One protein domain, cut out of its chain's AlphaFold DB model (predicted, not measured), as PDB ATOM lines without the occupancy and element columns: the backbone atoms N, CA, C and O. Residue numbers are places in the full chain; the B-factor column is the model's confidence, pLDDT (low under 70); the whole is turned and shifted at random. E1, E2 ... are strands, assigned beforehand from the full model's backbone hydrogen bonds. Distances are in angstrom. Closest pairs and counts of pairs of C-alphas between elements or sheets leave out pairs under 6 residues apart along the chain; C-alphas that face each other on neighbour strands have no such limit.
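Overview. This is residues 1144 to 1200 of the 1277 residues of the protein "Hypothetical protein" of Oppiella nova (UniProt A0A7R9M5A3). With little regular structure, this is a rod of two small antiparallel hairpins in a row, E1 with E2, then E3 with E4, and a tail holding E5 towards one end. The 57 printed residues include no named helix and five strands, E1 to E5 along the chain, 17 residues, class all strand. It is loose, radius of gyration of the C-alphas 14.1 A, spans 43 by 20 by 17 A.

Along the chain. After residues 1144 to 1156, with no named element, find C-alpha 1157 at (127.549, 148.213, 159.891); E1 runs 9.7 A to 1160. Next come E2, residues 1165 to 1168, 9.4 A; E3, 1173 to 1175; E4, 1182 to 1184; and E5, 1196 to 1198, ending at (133.887, 139.719, 134.761).

Arrangement. In hairpin E1 and E2, antiparallel at 146 degrees, see N 1159 and O 1166 within hydrogen-bond range, 2.8 A. In hairpin E3 and E4, antiparallel at 140 degrees, see N 1174 and O 1183 likewise, 2.7 A. The closest C-alphas of E2 and E3, Ser 1168 and Met 1175, are 7.1 A apart. E5 pairs with no named strand.

Size, cuts and confidence. The farthest C-alphas, Asn 1144 and Gly 1195, are 43.6 A apart. The printed part has no cut; link E4 to E5 is long, 11 residues. Residues 1172, 1177 and 1185 to 1200 have pLDDT under 70.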
ATOM      1  N   ASN A1144     112.508 149.075 167.874       82.38
ATOM      2  CA  ASN A1144     113.134 149.871 168.934       82.38
ATOM      3  C   ASN A1144     114.492 150.481 168.518       82.38
ATOM      4  O   ASN A1144     115.225 150.954 169.383       82.38
ATOM      5  N   ASN A1145     114.823 150.457 167.218       82.75
ATOM      6  CA  ASN A1145     116.072 150.937 166.625       82.75
ATOM      7  C   ASN A1145     117.316 150.472 167.415       82.75
ATOM      8  O   ASN A1145     118.075 151.291 167.940       82.75
ATOM      9  N   PRO A1146     117.556 149.153 167.509       82.69
ATOM     10  CA  PRO A1146     118.637 148.594 168.314       82.69
ATOM     11  C   PRO A1146     120.025 149.052 167.831       82.69
ATOM     12  O   PRO A1146     120.983 149.025 168.597       82.69
ATOM     13  N   CYS A1147     120.140 149.540 166.593       86.69
ATOM     14  CA  CYS A1147     121.369 150.109 166.046       86.69
ATOM     15  C   CYS A1147     121.671 151.543 166.492       86.69
ATOM     16  O   CYS A1147     122.762 152.038 166.226       86.69
ATOM     17  N   GLN A1148     120.759 152.209 167.200       87.56
ATOM     18  CA  GLN A1148     120.993 153.562 167.701       87.56
ATOM     19  C   GLN A1148     122.118 153.615 168.746       87.56
ATOM     20  O   GLN A1148     122.862 154.592 168.800       87.56
ATOM     21  N   THR A1149     122.254 152.575 169.574       82.38
ATOM     22  CA  THR A1149     123.241 152.511 170.667       82.38
ATOM     23  C   THR A1149     124.414 151.577 170.381       82.38
ATOM     24  O   THR A1149     125.304 151.444 171.218       82.38
ATOM     25  N   ILE A1150     124.420 150.898 169.232       83.94
ATOM     26  CA  ILE A1150     125.338 149.792 168.953       83.94
ATOM     27  C   ILE A1150     126.274 150.169 167.816       83.94
ATOM     28  O   ILE A1150     125.847 150.466 166.705       83.94
ATOM     29  N   SER A1151     127.572 150.138 168.109       84.38
ATOM     30  CA  SER A1151     128.630 150.410 167.142       84.38
ATOM     31  C   SER A1151     129.303 149.103 166.737       84.38
ATOM     32  O   SER A1151     129.809 148.370 167.586       84.38
ATOM     33  N   CYS A1152     129.287 148.803 165.442       87.75
ATOM     34  CA  CYS A1152     129.956 147.639 164.878       87.75
ATOM     35  C   CYS A1152     131.405 147.977 164.518       87.75
ATOM     36  O   CYS A1152     131.702 149.084 164.066       87.75
ATOM     37  N   GLN A1153     132.312 147.019 164.708       88.06
ATOM     38  CA  GLN A1153     133.708 147.173 164.309       88.06
ATOM     39  C   GLN A1153     133.793 147.315 162.781       88.06
ATOM     40  O   GLN A1153     133.213 146.510 162.055       88.06
ATOM     41  N   GLN A1154     134.508 148.329 162.279       83.31
ATOM     42  CA  GLN A1154     134.711 148.494 160.834       83.31
ATOM     43  C   GLN A1154     135.354 147.230 160.234       83.31
ATOM     44  O   GLN A1154     136.266 146.685 160.859       83.31
ATOM     45  N   PRO A1155     134.930 146.772 159.038       87.06
ATOM     46  CA  PRO A1155     134.020 147.412 158.070       87.06
ATOM     47  C   PRO A1155     132.517 147.113 158.261       87.06
ATOM     48  O   PRO A1155     131.715 147.456 157.391       87.06
ATOM     49  N   PHE A1156     132.114 146.469 159.358       89.38
ATOM     50  CA  PHE A1156     130.723 146.083 159.584       89.38
ATOM     51  C   PHE A1156     129.851 147.279 159.987       89.38
ATOM     52  O   PHE A1156     130.269 148.169 160.726       89.38
ATOM     53  N   VAL A1157     128.607 147.276 159.521       89.88
ATOM     54  CA  VAL A1157     127.549 148.213 159.891       89.88
ATOM     55  C   VAL A1157     126.477 147.489 160.693       89.88
ATOM     56  O   VAL A1157     126.215 146.300 160.495       89.88
ATOM     57  N   CYS A1158     125.850 148.212 161.616       88.06
ATOM     58  CA  CYS A1158     124.719 147.677 162.353       88.06
ATOM     59  C   CYS A1158     123.492 147.632 161.439       88.06
ATOM     60  O   CYS A1158     123.104 148.649 160.863       88.06
ATOM     61  N   ILE A1159     122.889 146.455 161.317       84.88
ATOM     62  CA  ILE A1159     121.634 146.229 160.608       84.88
ATOM     63  C   ILE A1159     120.541 145.993 161.649       84.88
ATOM     64  O   ILE A1159     120.640 145.069 162.462       84.88
ATOM     65  N   ASP A1160     119.505 146.833 161.616       85.12
ATOM     66  CA  ASP A1160     118.287 146.643 162.401       85.12
ATOM     67  C   ASP A1160     117.486 145.478 161.802       85.12
ATOM     68  O   ASP A1160     117.021 145.544 160.665       85.12
ATOM     69  N   LEU A1161     117.350 144.398 162.570       79.19
ATOM     70  CA  LEU A1161     116.581 143.206 162.214       79.19
ATOM     71  C   LEU A1161     115.193 143.198 162.861       79.19
ATOM     72  O   LEU A1161     114.568 142.144 162.928       79.19
ATOM     73  N   TRP A1162     114.709 144.342 163.346       86.88
ATOM     74  CA  TRP A1162     113.480 144.519 164.119       86.88
ATOM     75  C   TRP A1162     113.524 143.835 165.486       86.88
ATOM     76  O   TRP A1162     113.571 142.604 165.615       86.88
ATOM     77  N   LEU A1163     113.570 144.681 166.523       84.12
ATOM     78  CA  LEU A1163     113.757 144.329 167.941       84.12
ATOM     79  C   LEU A1163     115.094 143.636 168.271       84.12
ATOM     80  O   LEU A1163     115.388 143.358 169.433       84.12
ATOM     81  N   LYS A1164     115.936 143.391 167.262       84.12
ATOM     82  CA  LYS A1164     117.274 142.797 167.354       84.12
ATOM     83  C   LYS A1164     118.194 143.482 166.345       84.12
ATOM     84  O   LYS A1164     117.726 144.012 165.344       84.12
ATOM     85  N   HIS A1165     119.497 143.453 166.584       85.62
ATOM     86  CA  HIS A1165     120.504 143.965 165.657       85.62
ATOM     87  C   HIS A1165     121.464 142.851 165.229       85.62
ATOM     88  O   HIS A1165     121.633 141.865 165.951       85.62
ATOM     89  N   LYS A1166     122.139 143.041 164.091       85.25
ATOM     90  CA  LYS A1166     123.373 142.319 163.755       85.25
ATOM     91  C   LYS A1166     124.428 143.271 163.207       85.25
ATOM     92  O   LYS A1166     124.094 144.219 162.503       85.25
ATOM     93  N   CYS A1167     125.694 142.989 163.489       87.25
ATOM     94  CA  CYS A1167     126.804 143.602 162.769       87.25
ATOM     95  C   CYS A1167     127.067 142.787 161.507       87.25
ATOM     96  O   CYS A1167     127.387 141.607 161.599       87.25
ATOM     97  N   SER A1168     126.884 143.397 160.342       84.12
ATOM     98  CA  SER A1168     127.076 142.748 159.044       84.12
ATOM     99  C   SER A1168     127.710 143.724 158.063       84.12
ATOM    100  O   SER A1168     127.883 144.902 158.359       84.12
ATOM    101  N   CYS A1169     128.086 143.253 156.886       83.81
ATOM    102  CA  CYS A1169     128.634 144.119 155.861       83.81
ATOM    103  C   CYS A1169     127.605 145.137 155.334       83.81
ATOM    104  O   CYS A1169     126.401 144.869 155.346       83.81
ATOM    105  N   PRO A1170     128.063 146.313 154.859       81.50
ATOM    106  CA  PRO A1170     127.203 147.280 154.188       81.50
ATOM    107  C   PRO A1170     126.471 146.650 153.002       81.50
ATOM    108  O   PRO A1170     126.981 145.729 152.367       81.50
ATOM    109  N   LYS A1171     125.293 147.183 152.654       73.19
ATOM    110  CA  LYS A1171     124.517 146.717 151.495       73.19
ATOM    111  C   LYS A1171     125.404 146.659 150.239       73.19
ATOM    112  O   LYS A1171     126.062 147.641 149.903       73.19
ATOM    113  N   GLY A1172     125.410 145.512 149.555       68.38
ATOM    114  CA  GLY A1172     126.279 145.247 148.400       68.38
ATOM    115  C   GLY A1172     127.654 144.664 148.750       68.38
ATOM    116  O   GLY A1172     128.502 144.556 147.866       68.38
ATOM    117  N   TYR A1173     127.881 144.289 150.011       74.25
ATOM    118  CA  TYR A1173     129.067 143.585 150.494       74.25
ATOM    119  C   TYR A1173     128.656 142.384 151.360       74.25
ATOM    120  O   TYR A1173     127.653 142.438 152.067       74.25
ATOM    121  N   ARG A1174     129.449 141.313 151.330       70.44
ATOM    122  CA  ARG A1174     129.310 140.108 152.156       70.44
ATOM    123  C   ARG A1174     130.528 139.919 153.051       70.44
ATOM    124  O   ARG A1174     131.626 140.368 152.707       70.44
ATOM    125  N   MET A1175     130.348 139.223 154.169       76.25
ATOM    126  CA  MET A1175     131.453 138.876 155.066       76.25
ATOM    127  C   MET A1175     132.422 137.911 154.367       76.25
ATOM    128  O   MET A1175     132.004 137.060 153.579       76.25
ATOM    129  N   THR A1176     133.723 138.058 154.613       72.25
ATOM    130  CA  THR A1176     134.724 137.057 154.217       72.25
ATOM    131  C   THR A1176     134.517 135.753 154.997       72.25
ATOM    132  O   THR A1176     133.889 135.758 156.052       72.25
ATOM    133  N   ALA A1177     135.023 134.624 154.486       66.75
ATOM    134  CA  ALA A1177     134.814 133.301 155.095       66.75
ATOM    135  C   ALA A1177     135.339 133.188 156.543       66.75
ATOM    136  O   ALA A1177     134.838 132.390 157.325       66.75
ATOM    137  N   ASP A1178     136.325 134.005 156.904       75.25
ATOM    138  CA  ASP A1178     136.887 134.142 158.249       75.25
ATOM    139  C   ASP A1178     136.159 135.187 159.120       75.25
ATOM    140  O   ASP A1178     136.562 135.429 160.254       75.25
ATOM    141  N   ALA A1179     135.091 135.810 158.606       74.25
ATOM    142  CA  ALA A1179     134.268 136.819 159.276       74.25
ATOM    143  C   ALA A1179     135.022 138.083 159.745       74.25
ATOM    144  O   ALA A1179     134.531 138.806 160.611       74.25
ATOM    145  N   THR A1180     136.192 138.388 159.169       80.75
ATOM    146  CA  THR A1180     137.027 139.531 159.588       80.75
ATOM    147  C   THR A1180     136.871 140.782 158.717       80.75
ATOM    148  O   THR A1180     137.198 141.879 159.169       80.75
ATOM    149  N   ASN A1181     136.374 140.656 157.481       83.81
ATOM    150  CA  ASN A1181     136.319 141.752 156.510       83.81
ATOM    151  C   ASN A1181     135.059 141.681 155.618       83.81
ATOM    152  O   ASN A1181     134.311 140.704 155.640       83.81
ATOM    153  N   CYS A1182     134.823 142.720 154.812       81.44
ATOM    154  CA  CYS A1182     133.717 142.811 153.861       81.44
ATOM    155  C   CYS A1182     134.227 142.822 152.417       81.44
ATOM    156  O   CYS A1182     135.052 143.650 152.042       81.44
ATOM    157  N   THR A1183     133.695 141.934 151.579       79.44
ATOM    158  CA  THR A1183     133.983 141.871 150.135       79.44
ATOM    159  C   THR A1183     132.738 142.222 149.342       79.44
ATOM    160  O   THR A1183     131.635 141.941 149.792       79.44
ATOM    161  N   LYS A1184     132.879 142.870 148.182       71.06
ATOM    162  CA  LYS A1184     131.728 143.281 147.367       71.06
ATOM    163  C   LYS A1184     130.902 142.046 146.977       71.06
ATOM    164  O   LYS A1184     131.437 141.109 146.390       71.06
ATOM    165  N   ASP A1185     129.620 142.050 147.323       60.12
ATOM    166  CA  ASP A1185     128.664 140.988 147.016       60.12
ATOM    167  C   ASP A1185     128.226 141.149 145.558       60.12
ATOM    168  O   ASP A1185     127.270 141.851 145.234       60.12
ATOM    169  N   THR A1186     129.028 140.589 144.656       60.78
ATOM    170  CA  THR A1186     128.747 140.535 143.219       60.78
ATOM    171  C   THR A1186     128.071 139.205 142.876       60.78
ATOM    172  O   THR A1186     128.322 138.198 143.539       60.78
ATOM    173  N   GLN A1187     127.266 139.145 141.804       51.62
ATOM    174  CA  GLN A1187     126.753 137.860 141.286       51.62
ATOM    175  C   GLN A1187     127.903 136.868 140.994       51.62
ATOM    176  O   GLN A1187     127.764 135.671 141.231       51.62
ATOM    177  N   CYS A1188     129.086 137.376 140.630       51.38
ATOM    178  CA  CYS A1188     130.331 136.611 140.533       51.38
ATOM    179  C   CYS A1188     130.819 136.017 141.869       51.38
ATOM    180  O   CYS A1188     131.324 134.898 141.899       51.38
ATOM    181  N   ALA A1189     130.689 136.743 142.985       50.94
ATOM    182  CA  ALA A1189     131.117 136.285 144.308       50.94
ATOM    183  C   ALA A1189     130.257 135.114 144.816       50.94
ATOM    184  O   ALA A1189     130.755 134.258 145.550       50.94
ATOM    185  N   ARG A1190     128.995 135.027 144.373       54.97
ATOM    186  CA  ARG A1190     128.068 133.903 144.622       54.97
ATOM    187  C   ARG A1190     128.351 132.668 143.751       54.97
ATOM    188  O   ARG A1190     127.562 131.736 143.739       54.97
ATOM    189  N   ASN A1191     129.496 132.661 143.062       49.41
ATOM    190  CA  ASN A1191     130.020 131.563 142.251       49.41
ATOM    191  C   ASN A1191     129.103 131.123 141.091       49.41
ATOM    192  O   ASN A1191     129.131 129.967 140.685       49.41
ATOM    193  N   ALA A1192     128.338 132.056 140.509       49.62
ATOM    194  CA  ALA A1192     127.388 131.786 139.421       49.62
ATOM    195  C   ALA A1192     128.022 131.228 138.122       49.62
ATOM    196  O   ALA A1192     127.312 130.690 137.283       49.62
ATOM    197  N   CYS A1193     129.343 131.354 137.945       44.88
ATOM    198  CA  CYS A1193     130.054 130.985 136.713       44.88
ATOM    199  C   CYS A1193     130.915 129.716 136.805       44.88
ATOM    200  O   CYS A1193     131.539 129.371 135.805       44.88
ATOM    201  N   ASN A1194     131.059 129.083 137.982       46.56
ATOM    202  CA  ASN A1194     132.040 128.001 138.203       46.56
ATOM    203  C   ASN A1194     133.435 128.293 137.577       46.56
ATOM    204  O   ASN A1194     134.096 127.415 137.027       46.56
ATOM    205  N   GLY A1195     133.888 129.555 137.614       52.44
ATOM    206  CA  GLY A1195     135.038 130.029 136.836       52.44
ATOM    207  C   GLY A1195     135.342 131.522 137.024       52.44
ATOM    208  O   GLY A1195     134.789 132.169 137.916       52.44
ATOM    209  N   LYS A1196     136.237 132.092 136.196       52.59
ATOM    210  CA  LYS A1196     136.551 133.537 136.228       52.59
ATOM    211  C   LYS A1196     135.343 134.332 135.735       52.59
ATOM    212  O   LYS A1196     134.778 134.025 134.696       52.59
ATOM    213  N   CYS A1197     134.951 135.361 136.475       54.00
ATOM    214  CA  CYS A1197     133.748 136.147 136.220       54.00
ATOM    215  C   CYS A1197     134.117 137.635 136.115       54.00
ATOM    216  O   CYS A1197     134.843 138.149 136.967       54.00
ATOM    217  N   GLY A1198     133.667 138.301 135.051       54.19
ATOM    218  CA  GLY A1198     133.887 139.719 134.761       54.19
ATOM    219  C   GLY A1198     132.592 140.533 134.844       54.19
ATOM    220  O   GLY A1198     131.497 140.010 134.649       54.19
ATOM    221  N   THR A1199     132.705 141.824 135.152       47.34
ATOM    222  CA  THR A1199     131.575 142.768 135.246       47.34
ATOM    223  C   THR A1199     131.433 143.579 133.955       47.34
ATOM    224  O   THR A1199     132.428 144.145 133.503       47.34
ATOM    225  N   HIS A1200     130.223 143.689 133.395       45.22
ATOM    226  CA  HIS A1200     129.923 144.577 132.260       45.22
ATOM    227  C   HIS A1200     129.655 146.011 132.761       45.22
ATOM    228  O   HIS A1200     129.050 146.177 133.820       45.22
TER     229      HIS A1200